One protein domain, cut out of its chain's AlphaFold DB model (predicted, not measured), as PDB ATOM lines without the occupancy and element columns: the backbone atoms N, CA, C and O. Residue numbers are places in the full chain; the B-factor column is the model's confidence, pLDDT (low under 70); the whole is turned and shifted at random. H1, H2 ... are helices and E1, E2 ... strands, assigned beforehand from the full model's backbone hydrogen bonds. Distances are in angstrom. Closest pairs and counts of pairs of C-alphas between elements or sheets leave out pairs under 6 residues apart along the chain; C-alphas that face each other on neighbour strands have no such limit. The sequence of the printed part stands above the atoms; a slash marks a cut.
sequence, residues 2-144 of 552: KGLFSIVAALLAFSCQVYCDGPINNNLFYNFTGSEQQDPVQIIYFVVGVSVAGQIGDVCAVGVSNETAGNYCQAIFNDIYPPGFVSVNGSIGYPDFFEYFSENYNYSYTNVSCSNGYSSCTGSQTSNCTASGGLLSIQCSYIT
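This is residues 2 to 144 of the 552 residues of an uncharacterized protein of Amphimedon queenslandica (UniProt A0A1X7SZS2). A strongly twisted sheet of eight strands curls round the helix H2, with E5, E8 and E1 closest to it, while a second helix, H1, reaches beyond the sheet at one end and adds to the length. E3 runs through the middle of the sheet, and at the end away from H1 the sheet continues from E4 into the hairpin of E6 and E7. The printed part has 143 residues with two named helices and eight named strands; along the chain come H1, then E1 to E4, then H2, then E5 to E8. The class is mixed, helices and strands, and in the branched sheet E4 and E6 are parallel while the other neighbour pairs are antiparallel. The whole is compact, with a radius of gyration of the C-alphas of 15.0 A, yet elongated in outline, spanning 50 by 32 by 25 A.

Begin with E3, residues 41 to 52, which has three neighbours in the branched sheet. On one side of it, beside residues 41 to 50, look for E2, residues 28 to 38, antiparallel at 168 degrees, with N 33 and O 45 2.9 A apart, within hydrogen-bond range. On the other side are E8, residues 137 to 143, beside residues 41 to 47, and E4, residues 55 to 59, beside residues 48 to 52. Both are antiparallel to E3: N 44 and O 140 are 2.8 A apart, and N 50 and O 57 are 2.9 A apart. E3 lies on one side of E2, and on the other side you reach the edge strand E1, residues 22 to 25, antiparallel to E2, with N 24 and O 28 2.8 A apart. E1, E2, E3 and E4 form a meander, each strand the antiparallel neighbour of the one before. E3 lies on one side of E8, and on the other side is the edge strand E5, residues 88 to 92, antiparallel to E8 at 157 degrees, with N 89 and O 141 2.9 A apart. E3 lies on one side of E4, and on the other side is E6, residues 108 to 113, parallel to E4, with N 109 and O 58 2.8 A apart. E6 forms a hairpin with the edge strand E7, residues 122 to 126, where N 110 and O 124 are 2.9 A apart. Now find H2, residues 66 to 80, on the sheet, which curls round it. Its closest C-alphas to E5 are those of Gly 70 and Gly 90, 3.7 A apart; to E8, those of Cys 73 and Cys 140, 5.5 A; to E1, those of Ile 24 and Ile 76, 6.0 A. H1, residues 2 to 15, is not on the sheet and is apart from H2. Every O i to N i+4 pair in H1 is within hydrogen-bond range, and 10 of 11 in H2.

Find C-alpha 41 at (52.041, 28.570, -38.523); from there E3 runs 33.3 A to C-alpha 52 at (36.268, 4.476, -55.328). E2 measures 27.8 A and bends by 65 degrees at residue 33. E8 measures 19.9 A, ending at C-alpha 143, (48.463, 30.543, -40.407). H2 measures 21.4 A, and H1 18.0 A from C-alpha 2 at (41.071, 37.369, -24.360). E1, E4, E5, E6 and E7 are shorter.

The two C-alphas farthest apart are those of Lys 2 and Ser 127, 51.0 A. The printed part, residues 2 to 144 of a chain of 552, has no cut. The link from E5 to E6 is long, residues 93 to 107, with no named element. The mean pLDDT of the printed part is 73.4; look for values under 70 at residues 2 to 26, 39 to 40, 96 to 104, 115 to 117 and 119. H1 has a mean pLDDT of 32.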
ATOM      1  N   LYS A   2      41.622  37.633 -23.005       26.28
ATOM      2  CA  LYS A   2      41.071  37.369 -24.360       26.28
ATOM      3  C   LYS A   2      41.921  36.423 -25.240       26.28
ATOM      4  O   LYS A   2      41.354  35.607 -25.949       26.28
ATOM      5  N   GLY A   3      43.254  36.444 -25.119       27.66
ATOM      6  CA  GLY A   3      44.134  35.506 -25.845       27.66
ATOM      7  C   GLY A   3      43.998  34.039 -25.411       27.66
ATOM      8  O   GLY A   3      44.165  33.145 -26.231       27.66
ATOM      9  N   LEU A   4      43.604  33.785 -24.154       26.33
ATOM     10  CA  LEU A   4      43.355  32.420 -23.678       26.33
ATOM     11  C   LEU A   4      42.053  31.851 -24.257       26.33
ATOM     12  O   LEU A   4      41.998  30.662 -24.512       26.33
ATOM     13  N   PHE A   5      41.034  32.680 -24.518       27.47
ATOM     14  CA  PHE A   5      39.770  32.221 -25.110       27.47
ATOM     15  C   PHE A   5      39.853  31.973 -26.624       27.47
ATOM     16  O   PHE A   5      39.170  31.073 -27.088       27.47
ATOM     17  N   SER A   6      40.700  32.677 -27.390       33.19
ATOM     18  CA  SER A   6      40.947  32.332 -28.811       33.19
ATOM     19  C   SER A   6      41.759  31.051 -28.956       33.19
ATOM     20  O   SER A   6      41.428  30.215 -29.790       33.19
ATOM     21  N   ILE A   7      42.770  30.858 -28.103       33.31
ATOM     22  CA  ILE A   7      43.510  29.595 -28.041       33.31
ATOM     23  C   ILE A   7      42.581  28.480 -27.574       33.31
ATOM     24  O   ILE A   7      42.616  27.418 -28.163       33.31
ATOM     25  N   VAL A   8      41.691  28.729 -26.607       29.86
ATOM     26  CA  VAL A   8      40.697  27.755 -26.136       29.86
ATOM     27  C   VAL A   8      39.518  27.589 -27.096       29.86
ATOM     28  O   VAL A   8      38.890  26.564 -27.008       29.86
ATOM     29  N   ALA A   9      39.207  28.481 -28.041       33.47
ATOM     30  CA  ALA A   9      38.141  28.274 -29.036       33.47
ATOM     31  C   ALA A   9      38.656  27.610 -30.322       33.47
ATOM     32  O   ALA A   9      37.967  26.763 -30.880       33.47
ATOM     33  N   ALA A  10      39.882  27.934 -30.753       35.50
ATOM     34  CA  ALA A  10      40.602  27.144 -31.747       35.50
ATOM     35  C   ALA A  10      40.935  25.768 -31.162       35.50
ATOM     36  O   ALA A  10      40.607  24.763 -31.776       35.50
ATOM     37  N   LEU A  11      41.443  25.702 -29.923       34.34
ATOM     38  CA  LEU A  11      41.546  24.436 -29.213       34.34
ATOM     39  C   LEU A  11      40.171  23.834 -29.001       34.34
ATOM     40  O   LEU A  11      40.111  22.697 -29.326       34.34
ATOM     41  N   LEU A  12      39.062  24.472 -28.618       34.94
ATOM     42  CA  LEU A  12      37.752  23.791 -28.453       34.94
ATOM     43  C   LEU A  12      37.145  23.311 -29.775       34.94
ATOM     44  O   LEU A  12      36.482  22.276 -29.774       34.94
ATOM     45  N   ALA A  13      37.435  23.975 -30.897       37.78
ATOM     46  CA  ALA A  13      37.185  23.423 -32.229       37.78
ATOM     47  C   ALA A  13      38.065  22.185 -32.525       37.78
ATOM     48  O   ALA A  13      37.653  21.329 -33.297       37.78
ATOM     49  N   PHE A  14      39.219  22.051 -31.858       37.56
ATOM     50  CA  PHE A  14      40.167  20.921 -31.916       37.56
ATOM     51  C   PHE A  14      40.256  20.057 -30.616       37.56
ATOM     52  O   PHE A  14      41.096  19.169 -30.517       37.56
ATOM     53  N   SER A  15      39.438  20.324 -29.590       27.80
ATOM     54  CA  SER A  15      39.540  19.838 -28.193       27.80
ATOM     55  C   SER A  15      38.173  19.473 -27.642       27.80
ATOM     56  O   SER A  15      38.055  18.994 -26.514       27.80
ATOM     57  N   CYS A  16      37.146  19.559 -28.477       26.97
ATOM     58  CA  CYS A  16      36.462  18.321 -28.770       26.97
ATOM     59  C   CYS A  16      37.529  17.250 -29.056       26.97
ATOM     60  O   CYS A  16      38.192  17.281 -30.087       26.97
ATOM     61  N   GLN A  17      37.693  16.303 -28.131       29.22
ATOM     62  CA  GLN A  17      38.214  14.963 -28.408       29.22
ATOM     63  C   GLN A  17      37.271  14.245 -29.391       29.22
ATOM     64  O   GLN A  17      36.710  13.191 -29.110       29.22
ATOM     65  N   VAL A  18      37.024  14.882 -30.525       30.52
ATOM     66  CA  VAL A  18      36.310  14.366 -31.666       30.52
ATOM     67  C   VAL A  18      37.439  13.936 -32.572       30.52
ATOM     68  O   VAL A  18      38.167  14.761 -33.113       30.52
ATOM     69  N   TYR A  19      37.626  12.624 -32.653       32.69
ATOM     70  CA  TYR A  19      38.012  11.992 -33.903       32.69
ATOM     71  C   TYR A  19      37.392  12.805 -35.047       32.69
ATOM     72  O   TYR A  19      36.181  12.731 -35.257       32.69
ATOM     73  N   CYS A  20      38.173  13.651 -35.725       39.94
ATOM     74  CA  CYS A  20      37.744  14.275 -36.971       39.94
ATOM     75  C   CYS A  20      37.773  13.192 -38.053       39.94
ATOM     76  O   CYS A  20      38.574  13.269 -38.975       39.94
ATOM     77  N   ASP A  21      36.940  12.168 -37.885       43.88
ATOM     78  CA  ASP A  21      36.616  11.184 -38.901       43.88
ATOM     79  C   ASP A  21      35.440  11.786 -39.662       43.88
ATOM     80  O   ASP A  21      34.300  11.805 -39.183       43.88
ATOM     81  N   GLY A  22      35.721  12.373 -40.819       47.81
ATOM     82  CA  GLY A  22      34.720  13.116 -41.572       47.81
ATOM     83  C   GLY A  22      34.890  12.949 -43.078       47.81
ATOM     84  O   GLY A  22      36.014  13.028 -43.575       47.81
ATOM     85  N   PRO A  23      33.805  12.727 -43.840       52.97
ATOM     86  CA  PRO A  23      33.859  12.858 -45.287       52.97
ATOM     87  C   PRO A  23      34.058  14.337 -45.667       52.97
ATOM     88  O   PRO A  23      33.252  15.177 -45.278       52.97
ATOM     89  N   ILE A  24      35.078  14.640 -46.479       54.44
ATOM     90  CA  ILE A  24      35.311  15.963 -47.122       54.44
ATOM     91  C   ILE A  24      34.250  16.228 -48.213       54.44
ATOM     92  O   ILE A  24      34.057  17.303 -48.772       54.44
ATOM     93  N   ASN A  25      33.622  15.133 -48.619       60.19
ATOM     94  CA  ASN A  25      32.552  14.909 -49.576       60.19
ATOM     95  C   ASN A  25      32.362  13.386 -49.559       60.19
ATOM     96  O   ASN A  25      33.203  12.661 -49.028       60.19
ATOM     97  N   ASN A  26      31.295  12.865 -50.156       60.78
ATOM     98  CA  ASN A  26      30.971  11.432 -50.103       60.78
ATOM     99  C   ASN A  26      32.091  10.470 -50.587       60.78
ATOM    100  O   ASN A  26      31.890   9.257 -50.513       60.78
ATOM    101  N   ASN A  27      33.238  10.968 -51.087       73.94
ATOM    102  CA  ASN A  27      34.329  10.157 -51.612       73.94
ATOM    103  C   ASN A  27      35.744  10.446 -51.088       73.94
ATOM    104  O   ASN A  27      36.652   9.749 -51.529       73.94
ATOM    105  N   LEU A  28      35.981  11.394 -50.182       78.69
ATOM    106  CA  LEU A  28      37.311  11.615 -49.596       78.69
ATOM    107  C   LEU A  28      37.186  11.688 -48.073       78.69
ATOM    108  O   LEU A  28      36.304  12.370 -47.562       78.69
ATOM    109  N   PHE A  29      38.058  10.980 -47.365       80.94
ATOM    110  CA  PHE A  29      38.048  10.833 -45.910       80.94
ATOM    111  C   PHE A  29      39.412  11.225 -45.355       80.94
ATOM    112  O   PHE A  29      40.425  11.112 -46.047       80.94
ATOM    113  N   TYR A  30      39.451  11.673 -44.109       82.38
ATOM    114  CA  TYR A  30      40.691  12.014 -43.430       82.38
ATOM    115  C   TYR A  30      40.610  11.625 -41.964       82.38
ATOM    116  O   TYR A  30      39.547  11.741 -41.364       82.38
ATOM    117  N   ASN A  31      41.754  11.222 -41.414       78.06
ATOM    118  CA  ASN A  31      41.939  10.985 -39.991       78.06
ATOM    119  C   ASN A  31      43.076  11.877 -39.495       78.06
ATOM    120  O   ASN A  31      44.180  11.848 -40.043       78.06
ATOM    121  N   PHE A  32      42.810  12.675 -38.461       79.44
ATOM    122  CA  PHE A  32      43.823  13.498 -37.801       79.44
ATOM    123  C   PHE A  32      44.858  12.610 -37.100       79.44
ATOM    124  O   PHE A  32      44.497  11.758 -36.290       79.44
ATOM    125  N   THR A  33      46.144  12.825 -37.384       75.50
ATOM    126  CA  THR A  33      47.238  12.007 -36.827       75.50
ATOM    127  C   THR A  33      48.212  12.783 -35.952       75.50
ATOM    128  O   THR A  33      48.996  12.176 -35.226       75.50
ATOM    129  N   GLY A  34      48.148  14.113 -35.958       76.94
ATOM    130  CA  GLY A  34      48.964  14.946 -35.084       76.94
ATOM    131  C   GLY A  34      49.004  16.402 -35.515       76.94
ATOM    132  O   GLY A  34      48.521  16.772 -36.587       76.94
ATOM    133  N   SER A  35      49.605  17.241 -34.678       83.06
ATOM    134  CA  SER A  35      49.829  18.645 -34.991       83.06
ATOM    135  C   SER A  35      51.127  19.162 -34.379       83.06
ATOM    136  O   SER A  35      51.578  18.694 -33.336       83.06
ATOM    137  N   GLU A  36      51.714  20.152 -35.042       83.31
ATOM    138  CA  GLU A  36      52.893  20.887 -34.598       83.31
ATOM    139  C   GLU A  36      52.607  22.384 -34.699       83.31
ATOM    140  O   GLU A  36      51.948  22.844 -35.632       83.31
ATOM    141  N   GLN A  37      53.096  23.164 -33.738       77.06
ATOM    142  CA  GLN A  37      52.924  24.612 -33.734       77.06
ATOM    143  C   GLN A  37      54.280  25.294 -33.915       77.06
ATOM    144  O   GLN A  37      55.186  25.120 -33.100       77.06
ATOM    145  N   GLN A  38      54.403  26.095 -34.970       77.50
ATOM    146  CA  GLN A  38      55.550  26.954 -35.253       77.50
ATOM    147  C   GLN A  38      55.036  28.383 -35.442       77.50
ATOM    148  O   GLN A  38      54.741  28.781 -36.561       77.50
ATOM    149  N   ASP A  39      54.872  29.134 -34.349       66.06
ATOM    150  CA  ASP A  39      54.234  30.465 -34.326       66.06
ATOM    151  C   ASP A  39      54.679  31.368 -35.506       66.06
ATOM    152  O   ASP A  39      55.882  31.627 -35.635       66.06
ATOM    153  N   PRO A  40      53.766  31.828 -36.398       68.88
ATOM    154  CA  PRO A  40      52.291  31.758 -36.347       68.88
ATOM    155  C   PRO A  40      51.653  30.626 -37.180       68.88
ATOM    156  O   PRO A  40      50.443  30.624 -37.422       68.88
ATOM    157  N   VAL A  41      52.456  29.692 -37.678       81.81
ATOM    158  CA  VAL A  41      52.041  28.570 -38.523       81.81
ATOM    159  C   VAL A  41      51.638  27.377 -37.660       81.81
ATOM    160  O   VAL A  41      52.414  26.855 -36.860       81.81
ATOM    161  N   GLN A  42      50.415  26.906 -37.868       85.00
ATOM    162  CA  GLN A  42      49.958  25.621 -37.372       85.00
ATOM    163  C   GLN A  42      50.147  24.581 -38.473       85.00
ATOM    164  O   GLN A  42      49.735  24.778 -39.617       85.00
ATOM    165  N   ILE A  43      50.761  23.463 -38.113       86.62
ATOM    166  CA  ILE A  43      50.944  22.303 -38.972       86.62
ATOM    167  C   ILE A  43      50.060  21.189 -38.420       86.62
ATOM    168  O   ILE A  43      50.042  20.935 -37.214       86.62
ATOM    169  N   ILE A  44      49.292  20.548 -39.293       87.06
ATOM    170  CA  ILE A  44      48.420  19.425 -38.962       87.06
ATOM    171  C   ILE A  44      48.684  18.293 -39.946       87.06
ATOM    172  O   ILE A  44      48.840  18.534 -41.141       87.06
ATOM    173  N   TYR A  45      48.708  17.066 -39.441       87.19
ATOM    174  CA  TYR A  45      48.906  15.862 -40.230       87.19
ATOM    175  C   TYR A  45      47.603  15.072 -40.329       87.19
ATOM    176  O   TYR A  45      46.893  14.889 -39.335       87.19
ATOM    177  N   PHE A  46      47.304  14.599 -41.537       86.38
ATOM    178  CA  PHE A  46      46.139  13.771 -41.820       86.38
ATOM    179  C   PHE A  46      46.531  12.539 -42.625       86.38
ATOM    180  O   PHE A  46      47.292  12.643 -43.585       86.38
ATOM    181  N   VAL A  47      45.953  11.389 -42.292       87.50
ATOM    182  CA  VAL A  47      45.951  10.212 -43.172       87.50
ATOM    183  C   VAL A  47      44.697  10.250 -44.033       87.50
ATOM    184  O   VAL A  47      43.610  10.502 -43.518       87.50
ATOM    185  N   VAL A  48      44.848  10.026 -45.338       86.75
ATOM    186  CA  VAL A  48      43.770  10.203 -46.323       86.75
ATOM    187  C   VAL A  48      43.169   8.857 -46.737       86.75
ATOM    188  O   VAL A  48      43.886   7.928 -47.113       86.75
ATOM    189  N   GLY A  49      41.840   8.778 -46.729       87.12
ATOM    190  CA  GLY A  49      41.038   7.699 -47.308       87.12
ATOM    191  C   GLY A  49      40.204   8.187 -48.496       87.12
ATOM    192  O   GLY A  49      39.990   9.384 -48.679       87.12
ATOM    193  N   VAL A  50      39.706   7.268 -49.322       86.81
ATOM    194  CA  VAL A  50      38.923   7.583 -50.529       86.81
ATOM    195  C   VAL A  50      37.804   6.563 -50.757       86.81
ATOM    196  O   VAL A  50      37.974   5.387 -50.452       86.81
ATOM    197  N   SER A  51      36.670   6.989 -51.324       85.81
ATOM    198  CA  SER A  51      35.658   6.101 -51.912       85.81
ATOM    199  C   SER A  51      35.888   5.986 -53.414       85.81
ATOM    200  O   SER A  51      35.773   6.972 -54.147       85.81
ATOM    201  N   VAL A  52      36.179   4.780 -53.895       83.75
ATOM    202  CA  VAL A  52      36.268   4.476 -55.328       83.75
ATOM    203  C   VAL A  52      35.178   3.466 -55.656       83.75
ATOM    204  O   VAL A  52      35.127   2.382 -55.084       83.75
ATOM    205  N   ALA A  53      34.263   3.838 -56.558       82.75
ATOM    206  CA  ALA A  53      33.107   3.014 -56.937       82.75
ATOM    207  C   ALA A  53      32.249   2.526 -55.742       82.75
ATOM    208  O   ALA A  53      31.678   1.438 -55.783       82.75
ATOM    209  N   GLY A  54      32.143   3.335 -54.679       78.38
ATOM    210  CA  GLY A  54      31.348   3.027 -53.484       78.38
ATOM    211  C   GLY A  54      32.067   2.185 -52.424       78.38
ATOM    212  O   GLY A  54      31.445   1.824 -51.427       78.38
ATOM    213  N   GLN A  55      33.352   1.872 -52.616       85.00
ATOM    214  CA  GLN A  55      34.193   1.192 -51.632       85.00
ATOM    215  C   GLN A  55      35.187   2.170 -51.012       85.00
ATOM    216  O   GLN A  55      35.932   2.835 -51.731       85.00
ATOM    217  N   ILE A  56      35.198   2.238 -49.679       85.38
ATOM    218  CA  ILE A  56      36.104   3.098 -48.912       85.38
ATOM    219  C   ILE A  56      37.418   2.353 -48.676       85.38
ATOM    220  O   ILE A  56      37.403   1.220 -48.194       85.38
ATOM    221  N   GLY A  57      38.541   2.990 -48.994       87.75
ATOM    222  CA  GLY A  57      39.872   2.441 -48.773       87.75
ATOM    223  C   GLY A  57      40.917   3.491 -48.427       87.75
ATOM    224  O   GLY A  57      40.728   4.684 -48.658       87.75
ATOM    225  N   ASP A  58      42.038   3.014 -47.903       87.75
ATOM    226  CA  ASP A  58      43.241   3.790 -47.648       87.75
ATOM    227  C   ASP A  58      43.859   4.284 -48.963       87.75
ATOM    228  O   ASP A  58      43.917   3.556 -49.960       87.75
ATOM    229  N   VAL A  59      44.355   5.521 -48.973       89.19
ATOM    230  CA  VAL A  59      45.138   6.047 -50.096       89.19
ATOM    231  C   VAL A  59      46.611   5.757 -49.843       89.19
ATOM    232  O   VAL A  59      47.141   6.084 -48.787       89.19
ATOM    233  N   CYS A  60      47.299   5.166 -50.815       89.94
ATOM    234  CA  CYS A  60      48.743   4.976 -50.757       89.94
ATOM    235  C   CYS A  60      49.477   6.220 -51.271       89.94
ATOM    236  O   CYS A  60      49.009   6.881 -52.199       89.94
ATOM    237  N   ALA A  61      50.658   6.514 -50.722       86.75
ATOM    238  CA  ALA A  61      51.430   7.702 -51.095       86.75
ATOM    239  C   ALA A  61      51.878   7.697 -52.571       86.75
ATOM    240  O   ALA A  61      52.024   8.749 -53.197       86.75
ATOM    241  N   VAL A  62      52.081   6.512 -53.158       87.38
ATOM    242  CA  VAL A  62      52.473   6.374 -54.566       87.38
ATOM    243  C   VAL A  62      51.397   6.903 -55.518       87.38
ATOM    244  O   VAL A  62      50.243   6.468 -55.518       87.38
ATOM    245  N   GLY A  63      51.840   7.789 -56.413       82.06
ATOM    246  CA  GLY A  63      51.013   8.370 -57.469       82.06
ATOM    247  C   GLY A  63      50.285   9.651 -57.064       82.06
ATOM    248  O   GLY A  63      49.584  10.221 -57.894       82.06
ATOM    249  N   VAL A  64      50.471  10.123 -55.829       85.31
ATOM    250  CA  VAL A  64      49.951  11.408 -55.350       85.31
ATOM    251  C   VAL A  64      51.093  12.424 -55.337       85.31
ATOM    252  O   VAL A  64      52.199  12.121 -54.897       85.31
ATOM    253  N   SER A  65      50.858  13.622 -55.873       88.06
ATOM    254  CA  SER A  65      51.847  14.706 -55.877       88.06
ATOM    255  C   SER A  65      51.638  15.654 -54.692       88.06
ATOM    256  O   SER A  65      50.561  15.695 -54.096       88.06
ATOM    257  N   ASN A  66      52.642  16.481 -54.382       88.44
ATOM    258  CA  ASN A  66      52.487  17.555 -53.392       88.44
ATOM    259  C   ASN A  66      51.394  18.559 -53.785       88.44
ATOM    260  O   ASN A  66      50.715  19.080 -52.913       88.44
ATOM    261  N   GLU A  67      51.183  18.795 -55.080       87.12
ATOM    262  CA  GLU A  67      50.081  19.633 -55.563       87.12
ATOM    263  C   GLU A  67      48.721  19.007 -55.224       87.12
ATOM    264  O   GLU A  67      47.830  19.682 -54.714       87.12
ATOM    265  N   THR A  68      48.570  17.694 -55.431       86.38
ATOM    266  CA  THR A  68      47.357  16.964 -55.042       86.38
ATOM    267  C   THR A  68      47.151  16.977 -53.525       86.38
ATOM    268  O   THR A  68      46.034  17.222 -53.074       86.38
ATOM    269  N   ALA A  69      48.214  16.797 -52.735       86.81
ATOM    270  CA  ALA A  69      48.159  16.930 -51.278       86.81
ATOM    271  C   ALA A  69      47.764  18.353 -50.833       86.81
ATOM    272  O   ALA A  69      46.951  18.508 -49.926       86.81
ATOM    273  N   GLY A  70      48.270  19.389 -51.513       87.94
ATOM    274  CA  GLY A  70      47.859  20.784 -51.335       87.94
ATOM    275  C   GLY A  70      46.364  20.991 -51.559       87.94
ATOM    276  O   GLY A  70      45.683  21.583 -50.722       87.94
ATOM    277  N   ASN A  71      45.833  20.419 -52.639       85.94
ATOM    278  CA  ASN A  71      44.404  20.463 -52.928       85.94
ATOM    279  C   ASN A  71      43.581  19.752 -51.839       85.94
ATOM    280  O   ASN A  71      42.557  20.296 -51.417       85.94
ATOM    281  N   TYR A  72      44.027  18.586 -51.349       86.56
ATOM    282  CA  TYR A  72      43.372  17.876 -50.240       86.56
ATOM    283  C   TYR A  72      43.360  18.708 -48.957       86.56
ATOM    284  O   TYR A  72      42.308  18.855 -48.340       86.56
ATOM    285  N   CYS A  73      44.487  19.326 -48.599       87.44
ATOM    286  CA  CYS A  73      44.564  20.237 -47.460       87.44
ATOM    287  C   CYS A  73      43.588  21.413 -47.593       87.44
ATOM    288  O   CYS A  73      42.846  21.702 -46.658       87.44
ATOM    289  N   GLN A  74      43.530  22.067 -48.756       85.88
ATOM    290  CA  GLN A  74      42.584  23.162 -48.966       85.88
ATOM    291  C   GLN A  74      41.126  22.685 -48.877       85.88
ATOM    292  O   GLN A  74      40.285  23.407 -48.351       85.88
ATOM    293  N   ALA A  75      40.820  21.475 -49.355       81.19
ATOM    294  CA  ALA A  75      39.480  20.901 -49.272       81.19
ATOM    295  C   ALA A  75      39.049  20.646 -47.822       81.19
ATOM    296  O   ALA A  75      37.987  21.117 -47.431       81.19
ATOM    297  N   ILE A  76      39.909  20.015 -47.011       82.12
ATOM    298  CA  ILE A  76      39.658  19.779 -45.577       82.12
ATOM    299  C   ILE A  76      39.342  21.095 -44.857       82.12
ATOM    300  O   ILE A  76      38.390  21.191 -44.090       82.12
ATOM    301  N   PHE A  77      40.120  22.148 -45.116       80.75
ATOM    302  CA  PHE A  77      39.905  23.437 -44.458       80.75
ATOM    303  C   PHE A  77      38.699  24.207 -44.993       80.75
ATOM    304  O   PHE A  77      38.133  24.997 -44.243       80.75
ATOM    305  N   ASN A  78      38.277  23.968 -46.235       79.69
ATOM    306  CA  ASN A  78      37.046  24.534 -46.786       79.69
ATOM    307  C   ASN A  78      35.770  23.892 -46.197       79.69
ATOM    308  O   ASN A  78      34.693  24.469 -46.341       79.69
ATOM    309  N   ASP A  79      35.868  22.730 -45.542       74.50
ATOM    310  CA  ASP A  79      34.752  22.156 -44.772       74.50
ATOM    311  C   ASP A  79      34.631  22.784 -43.382       74.50
ATOM    312  O   ASP A  79      33.541  22.892 -42.821       74.50
ATOM    313  N   ILE A  80      35.765  23.202 -42.819       75.38
ATOM    314  CA  ILE A  80      35.842  23.811 -41.487       75.38
ATOM    315  C   ILE A  80      35.548  25.316 -41.570       75.38
ATOM    316  O   ILE A  80      34.873  25.879 -40.706       75.38
ATOM    317  N   TYR A  81      36.048  25.975 -42.614       75.19
ATOM    318  CA  TYR A  81      35.926  27.409 -42.850       75.19
ATOM    319  C   TYR A  81      35.299  27.682 -44.217       75.19
ATOM    320  O   TYR A  81      35.485  26.892 -45.136       75.19
ATOM    321  N   PRO A  82      34.622  28.828 -44.416       76.44
ATOM    322  CA  PRO A  82      34.153  29.212 -45.741       76.44
ATOM    323  C   PRO A  82      35.289  29.157 -46.780       76.44
ATOM    324  O   PRO A  82      36.406  29.586 -46.468       76.44
ATOM    325  N   PRO A  83      35.030  28.671 -48.009       77.31
ATOM    326  CA  PRO A  83      36.064  28.539 -49.027       77.31
ATOM    327  C   PRO A  83      36.859  29.830 -49.243       77.31
ATOM    328  O   PRO A  83      36.282  30.898 -49.451       77.31
ATOM    329  N   GLY A  84      38.190  29.721 -49.195       73.81
ATOM    330  CA  GLY A  84      39.109  30.855 -49.361       73.81
ATOM    331  C   GLY A  84      39.350  31.697 -48.102       73.81
ATOM    332  O   GLY A  84      40.185  32.595 -48.143       73.81
ATOM    333  N   PHE A  85      38.685  31.402 -46.978       75.12
ATOM    334  CA  PHE A  85      38.881  32.133 -45.721       75.12
ATOM    335  C   PHE A  85      40.246  31.865 -45.073       75.12
ATOM    336  O   PHE A  85      40.833  32.761 -44.469       75.12
ATOM    337  N   VAL A  86      40.754  30.637 -45.202       79.44
ATOM    338  CA  VAL A  86      42.100  30.248 -44.768       79.44
ATOM    339  C   VAL A  86      42.878  29.777 -45.989       79.44
ATOM    340  O   VAL A  86      42.415  28.911 -46.735       79.44
ATOM    341  N   SER A  87      44.070  30.341 -46.181       82.50
ATOM    342  CA  SER A  87      45.036  29.835 -47.153       82.50
ATOM    343  C   SER A  87      45.864  28.732 -46.504       82.50
ATOM    344  O   SER A  87      46.470  28.943 -45.448       82.50
ATOM    345  N   VAL A  88      45.858  27.556 -47.126       85.06
ATOM    346  CA  VAL A  88      46.541  26.367 -46.618       85.06
ATOM    347  C   VAL A  88      47.559  25.901 -47.642       85.06
ATOM    348  O   VAL A  88      47.245  25.731 -48.817       85.06
ATOM    349  N   ASN A  89      48.776  25.647 -47.180       88.62
ATOM    350  CA  ASN A  89      49.801  24.969 -47.956       88.62
ATOM    351  C   ASN A  89      49.841  23.506 -47.532       88.62
ATOM    352  O   ASN A  89      49.998  23.212 -46.347       88.62
ATOM    353  N   GLY A  90      49.723  22.597 -48.496       89.12
ATOM    354  CA  GLY A  90      49.794  21.163 -48.244       89.12
ATOM    355  C   GLY A  90      50.922  20.491 -49.008       89.12
ATOM    356  O   GLY A  90      51.245  20.867 -50.135       89.12
ATOM    357  N   SER A  91      51.499  19.470 -48.393       91.44
ATOM    358  CA  SER A  91      52.453  18.561 -49.020       91.44
ATOM    359  C   SER A  91      52.286  17.162 -48.449       91.44
ATOM    360  O   SER A  91      51.637  16.967 -47.424       91.44
ATOM    361  N   ILE A  92      52.885  16.167 -49.095       89.31
ATOM    362  CA  ILE A  92      53.035  14.849 -48.478       89.31
ATOM    363  C   ILE A  92      54.020  15.000 -47.318       89.31
ATOM    364  O   ILE A  92      55.086  15.596 -47.488       89.31
ATOM    365  N   GLY A  93      53.657  14.504 -46.139       84.38
ATOM    366  CA  GLY A  93      54.460  14.676 -44.934       84.38
ATOM    367  C   GLY A  93      53.973  13.801 -43.790       84.38
ATOM    368  O   GLY A  93      52.777  13.537 -43.657       84.38
ATOM    369  N   TYR A  94      54.916  13.351 -42.969       80.62
ATOM    370  CA  TYR A  94      54.687  12.475 -41.824       80.62
ATOM    371  C   TYR A  94      55.179  13.193 -40.562       80.62
ATOM    372  O   TYR A  94      56.246  13.806 -40.626       80.62
ATOM    373  N   PRO A  95      54.442  13.150 -39.441       71.12
ATOM    374  CA  PRO A  95      54.940  13.683 -38.180       71.12
ATOM    375  C   PRO A  95      56.123  12.845 -37.672       71.12
ATOM    376  O   PRO A  95      56.192  11.640 -37.918       71.12
ATOM    377  N   ASP A  96      57.028  13.456 -36.908       66.25
ATOM    378  CA  ASP A  96      58.232  12.783 -36.383       66.25
ATOM    379  C   ASP A  96      57.917  11.580 -35.464       66.25
ATOM    380  O   ASP A  96      58.742  10.690 -35.269       66.25
ATOM    381  N   PHE A  97      56.701  11.532 -34.919       63.62
ATOM    382  CA  PHE A  97      56.165  10.482 -34.045       63.62
ATOM    383  C   PHE A  97      55.139   9.584 -34.754       63.62
ATOM    384  O   PHE A  97      54.279   8.994 -34.102       63.62
ATOM    385  N   PHE A  98      55.196   9.481 -36.085       64.38
ATOM    386  CA  PHE A  98      54.328   8.589 -36.859       64.38
ATOM    387  C   PHE A  98      54.685   7.113 -36.603       64.38
ATOM    388  O   PHE A  98      55.329   6.447 -37.414       64.38
ATOM    389  N   GLU A  99      54.288   6.586 -35.446       53.84
ATOM    390  CA  GLU A  99      54.315   5.153 -35.179       53.84
ATOM    391  C   GLU A  99      53.243   4.483 -36.045       53.84
ATOM    392  O   GLU A  99      52.064   4.801 -35.931       53.84
ATOM    393  N   TYR A 100      53.688   3.601 -36.949       55.09
ATOM    394  CA  TYR A 100      52.908   2.655 -37.760       55.09
ATOM    395  C   TYR A 100      51.383   2.709 -37.551       55.09
ATOM    396  O   TYR A 100      50.822   1.926 -36.782       55.09
ATOM    397  N   PHE A 101      50.694   3.577 -38.294       60.38
ATOM    398  CA  PHE A 101      49.251   3.435 -38.446       60.38
ATOM    399  C   PHE A 101      48.974   2.127 -39.194       60.38
ATOM    400  O   PHE A 101      49.487   1.906 -40.296       60.38
ATOM    401  N   SER A 102      48.193   1.240 -38.577       62.66
ATOM    402  CA  SER A 102      47.596   0.108 -39.280       62.66
ATOM    403  C   SER A 102      46.634   0.622 -40.351       62.66
ATOM    404  O   SER A 102      46.094   1.717 -40.206       62.66
ATOM    405  N   GLU A 103      46.416  -0.169 -41.401       65.38
ATOM    406  CA  GLU A 103      45.370   0.088 -42.403       65.38
ATOM    407  C   GLU A 103      44.066   0.487 -41.701       65.38
ATOM    408  O   GLU A 103      43.599  -0.218 -40.800       65.38
ATOM    409  N   ASN A 104      43.519   1.648 -42.066       68.62
ATOM    410  CA  ASN A 104      42.274   2.137 -41.479       68.62
ATOM    411  C   ASN A 104      41.066   1.491 -42.170       68.62
ATOM    412  O   ASN A 104      39.974   1.454 -41.598       68.62
ATOM    413  N   TYR A 105      41.253   0.966 -43.387       75.75
ATOM    414  CA  TYR A 105      40.188   0.409 -44.209       75.75
ATOM    415  C   TYR A 105      40.576  -0.930 -44.850       75.75
ATOM    416  O   TYR A 105      41.739  -1.261 -45.036       75.75
ATOM    417  N   ASN A 106      39.563  -1.701 -45.260       79.31
ATOM    418  CA  ASN A 106      39.746  -3.031 -45.862       79.31
ATOM    419  C   ASN A 106      40.285  -3.005 -47.306       79.31
ATOM    420  O   ASN A 106      40.546  -4.058 -47.890       79.31
ATOM    421  N   TYR A 107      40.375  -1.823 -47.912       86.00
ATOM    422  CA  TYR A 107      40.827  -1.618 -49.282       86.00
ATOM    423  C   TYR A 107      41.968  -0.607 -49.289       86.00
ATOM    424  O   TYR A 107      41.991   0.303 -48.470       86.00
ATOM    425  N   SER A 108      42.895  -0.739 -50.232       88.75
ATOM    426  CA  SER A 108      43.979   0.221 -50.456       88.75
ATOM    427  C   SER A 108      44.004   0.629 -51.924       88.75
ATOM    428  O   SER A 108      43.823  -0.218 -52.803       88.75
ATOM    429  N   TYR A 109      44.257   1.904 -52.209       89.44
ATOM    430  CA  TYR A 109      44.250   2.456 -53.563       89.44
ATOM    431  C   TYR A 109      45.521   3.257 -53.863       89.44
ATOM    432  O   TYR A 109      45.977   4.066 -53.063       89.44
ATOM    433  N   THR A 110      46.073   3.066 -55.061       89.12
ATOM    434  CA  THR A 110      47.213   3.827 -55.609       89.12
ATOM    435  C   THR A 110      46.766   4.716 -56.766       89.12
ATOM    436  O   THR A 110      45.715   4.466 -57.367       89.12
ATOM    437  N   ASN A 111      47.579   5.722 -57.117       86.62
ATOM    438  CA  ASN A 111      47.294   6.658 -58.216       86.62
ATOM    439  C   ASN A 111      45.911   7.316 -58.081       86.62
ATOM    440  O   ASN A 111      45.163   7.429 -59.056       86.62
ATOM    441  N   VAL A 112      45.549   7.676 -56.848       86.62
ATOM    442  CA  VAL A 112      44.243   8.257 -56.554       86.62
ATOM    443  C   VAL A 112      44.165   9.661 -57.139       86.62
ATOM    444  O   VAL A 112      45.058  10.481 -56.939       86.62
ATOM    445  N   SER A 113      43.086   9.942 -57.866       83.62
ATOM    446  CA  SER A 113      42.833  11.255 -58.453       83.62
ATOM    447  C   SER A 113      41.366  11.632 -58.324       83.62
ATOM    448  O   SER A 113      40.472  10.848 -58.638       83.62
ATOM    449  N   CYS A 114      41.121  12.863 -57.884       78.31
ATOM    450  CA  CYS A 114      39.786  13.433 -57.702       78.31
ATOM    451  C   CYS A 114      39.617  14.702 -58.558       78.31
ATOM    452  O   CYS A 114      39.097  15.718 -58.094       78.31
ATOM    453  N   SER A 115      40.100  14.661 -59.805       67.38
ATOM    454  CA  SER A 115      40.237  15.814 -60.712       67.38
ATOM    455  C   SER A 115      38.936  16.566 -61.037       67.38
ATOM    456  O   SER A 115      39.003  17.714 -61.464       67.38
ATOM    457  N   ASN A 116      37.760  15.979 -60.781       61.75
ATOM    458  CA  ASN A 116      36.440  16.593 -60.986       61.75
ATOM    459  C   ASN A 116      35.780  17.037 -59.660       61.75
ATOM    460  O   ASN A 116      34.619  16.720 -59.383       61.75
ATOM    461  N   GLY A 117      36.525  17.754 -58.813       61.78
ATOM    462  CA  GLY A 117      35.976  18.435 -57.632       61.78
ATOM    463  C   GLY A 117      35.492  17.502 -56.521       61.78
ATOM    464  O   GLY A 117      34.437  17.747 -55.944       61.78
ATOM    465  N   TYR A 118      36.227  16.417 -56.257       71.62
ATOM    466  CA  TYR A 118      35.986  15.420 -55.196       71.62
ATOM    467  C   TYR A 118      34.630  14.680 -55.196       71.62
ATOM    468  O   TYR A 118      34.441  13.684 -54.504       71.62
ATOM    469  N   SER A 119      33.695  15.088 -56.049       69.00
ATOM    470  CA  SER A 119      32.414  14.413 -56.285       69.00
ATOM    471  C   SER A 119      32.560  12.995 -56.855       69.00
ATOM    472  O   SER A 119      31.636  12.188 -56.766       69.00
ATOM    473  N   SER A 120      33.724  12.684 -57.427       76.81
ATOM    474  CA  SER A 120      34.127  11.350 -57.859       76.81
ATOM    475  C   SER A 120      35.650  11.251 -57.826       76.81
ATOM    476  O   SER A 120      36.349  12.183 -58.237       76.81
ATOM    477  N   CYS A 121      36.157  10.124 -57.333       83.19
ATOM    478  CA  CYS A 121      37.580   9.819 -57.313       83.19
ATOM    479  C   CYS A 121      37.831   8.508 -58.060       83.19
ATOM    480  O   CYS A 121      37.001   7.594 -58.061       83.19
ATOM    481  N   THR A 122      38.980   8.421 -58.713       88.12
ATOM    482  CA  THR A 122      39.487   7.202 -59.340       88.12
ATOM    483  C   THR A 122      40.715   6.719 -58.582       88.12
ATOM    484  O   THR A 122      41.385   7.498 -57.911       88.12
ATOM    485  N   GLY A 123      41.004   5.425 -58.674       87.81
ATOM    486  CA  GLY A 123      42.169   4.813 -58.046       87.81
ATOM    487  C   GLY A 123      42.323   3.363 -58.488       87.81
ATOM    488  O   GLY A 123      41.365   2.735 -58.940       87.81
ATOM    489  N   SER A 124      43.539   2.834 -58.383       91.19
ATOM    490  CA  SER A 124      43.844   1.429 -58.678       91.19
ATOM    491  C   SER A 124      43.978   0.650 -57.377       91.19
ATOM    492  O   SER A 124      44.862   0.955 -56.573       91.19
ATOM    493  N   GLN A 125      43.105  -0.337 -57.166       90.38
ATOM    494  CA  GLN A 125      43.122  -1.155 -55.953       90.38
ATOM    495  C   GLN A 125      44.429  -1.956 -55.854       90.38
ATOM    496  O   GLN A 125      44.877  -2.561 -56.828       90.38
ATOM    497  N   THR A 126      45.016  -1.978 -54.663       88.25
ATOM    498  CA  THR A 126      46.187  -2.780 -54.295       88.25
ATOM    499  C   THR A 126      45.884  -3.605 -53.042       88.25
ATOM    500  O   THR A 126      44.895  -3.358 -52.351       88.25
ATOM    501  N   SER A 127      46.715  -4.609 -52.755       84.38
ATOM    502  CA  SER A 127      46.562  -5.468 -51.576       84.38
ATOM    503  C   SER A 127      46.882  -4.755 -50.262       84.38
ATOM    504  O   SER A 127      46.307  -5.117 -49.249       84.38
ATOM    505  N   ASN A 128      47.828  -3.809 -50.285       83.50
ATOM    506  CA  ASN A 128      48.182  -2.909 -49.183       83.50
ATOM    507  C   ASN A 128      49.061  -1.759 -49.698       83.50
ATOM    508  O   ASN A 128      49.570  -1.809 -50.824       83.50
ATOM    509  N   CYS A 129      49.297  -0.752 -48.858       84.62
ATOM    510  CA  CYS A 129      50.177   0.367 -49.196       84.62
ATOM    511  C   CYS A 129      51.670   0.127 -48.899       84.62
ATOM    512  O   CYS A 129      52.494   0.987 -49.207       84.62
ATOM    513  N   THR A 130      52.060  -1.037 -48.362       82.50
ATOM    514  CA  THR A 130      53.447  -1.311 -47.919       82.50
ATOM    515  C   THR A 130      54.451  -1.217 -49.068       82.50
ATOM    516  O   THR A 130      55.480  -0.558 -48.948       82.50
ATOM    517  N   ALA A 131      54.139  -1.831 -50.214       77.25
ATOM    518  CA  ALA A 131      54.971  -1.752 -51.419       77.25
ATOM    519  C   ALA A 131      54.751  -0.454 -52.226       77.25
ATOM    520  O   ALA A 131      55.396  -0.240 -53.250       77.25
ATOM    521  N   SER A 132      53.835   0.408 -51.776       79.31
ATOM    522  CA  SER A 132      53.357   1.601 -52.481       79.31
ATOM    523  C   SER A 132      53.634   2.887 -51.698       79.31
ATOM    524  O   SER A 132      52.842   3.829 -51.738       79.31
ATOM    525  N   GLY A 133      54.775   2.929 -51.003       74.06
ATOM    526  CA  GLY A 133      55.247   4.116 -50.282       74.06
ATOM    527  C   GLY A 133      54.571   4.362 -48.931       74.06
ATOM    528  O   GLY A 133      54.797   5.412 -48.344       74.06
ATOM    529  N   GLY A 134      53.778   3.412 -48.430       84.00
ATOM    530  CA  GLY A 134      53.010   3.549 -47.195       84.00
ATOM    531  C   GLY A 134      51.681   4.280 -47.391       84.00
ATOM    532  O   GLY A 134      51.321   4.679 -48.503       84.00
ATOM    533  N   LEU A 135      50.930   4.419 -46.296       87.31
ATOM    534  CA  LEU A 135      49.715   5.233 -46.267       87.31
ATOM    535  C   LEU A 135      50.055   6.683 -46.641       87.31
ATOM    536  O   LEU A 135      51.109   7.208 -46.262       87.31
ATOM    537  N   LEU A 136      49.164   7.330 -47.388       88.38
ATOM    538  CA  LEU A 136      49.267   8.744 -47.705       88.38
ATOM    539  C   LEU A 136      48.992   9.549 -46.437       88.38
ATOM    540  O   LEU A 136      47.848   9.654 -45.988       88.38
ATOM    541  N   SER A 137      50.052  10.148 -45.906       88.44
ATOM    542  CA  SER A 137      49.968  11.202 -44.904       88.44
ATOM    543  C   SER A 137      50.224  12.544 -45.582       88.44
ATOM    544  O   SER A 137      51.215  12.713 -46.301       88.44
ATOM    545  N   ILE A 138      49.319  13.494 -45.373       90.25
ATOM    546  CA  ILE A 138      49.462  14.873 -45.828       90.25
ATOM    547  C   ILE A 138      49.723  15.779 -44.631       90.25
ATOM    548  O   ILE A 138      49.120  15.635 -43.570       90.25
ATOM    549  N   GLN A 139      50.627  16.727 -44.828       91.62
ATOM    550  CA  GLN A 139      50.947  17.791 -43.897       91.62
ATOM    551  C   GLN A 139      50.307  19.078 -44.413       91.62
ATOM    552  O   GLN A 139      50.676  19.576 -45.476       91.62
ATOM    553  N   CYS A 140      49.364  19.617 -43.650       90.56
ATOM    554  CA  CYS A 140      48.675  20.865 -43.935       90.56
ATOM    555  C   CYS A 140      49.200  21.953 -43.002       90.56
ATOM    556  O   CYS A 140      49.040  21.879 -41.786       90.56
ATOM    557  N   SER A 141      49.821  22.973 -43.579       89.56
ATOM    558  CA  SER A 141      50.321  24.146 -42.871       89.56
ATOM    559  C   SER A 141      49.454  25.354 -43.190       89.56
ATOM    560  O   SER A 141      49.161  25.644 -44.352       89.56
ATOM    561  N   TYR A 142      49.022  26.063 -42.159       84.88
ATOM    562  CA  TYR A 142      48.219  27.268 -42.302       84.88
ATOM    563  C   TYR A 142      48.560  28.250 -41.192       84.88
ATOM    564  O   TYR A 142      49.022  27.871 -40.116       84.88
ATOM    565  N   ILE A 143      48.325  29.529 -41.447       80.50
ATOM    566  CA  ILE A 143      48.463  30.543 -40.407       80.50
ATOM    567  C   ILE A 143      47.150  30.582 -39.633       80.50
ATOM    568  O   ILE A 143      46.085  30.727 -40.238       80.50
ATOM    569  N   THR A 144      47.206  30.451 -38.306       77.25
ATOM    570  CA  THR A 144      45.988  30.478 -37.489       77.25
ATOM    571  C   THR A 144      45.228  31.794 -37.724       77.25
ATOM    572  O   THR A 144      45.838  32.873 -37.680       77.25
TER     573      THR A 144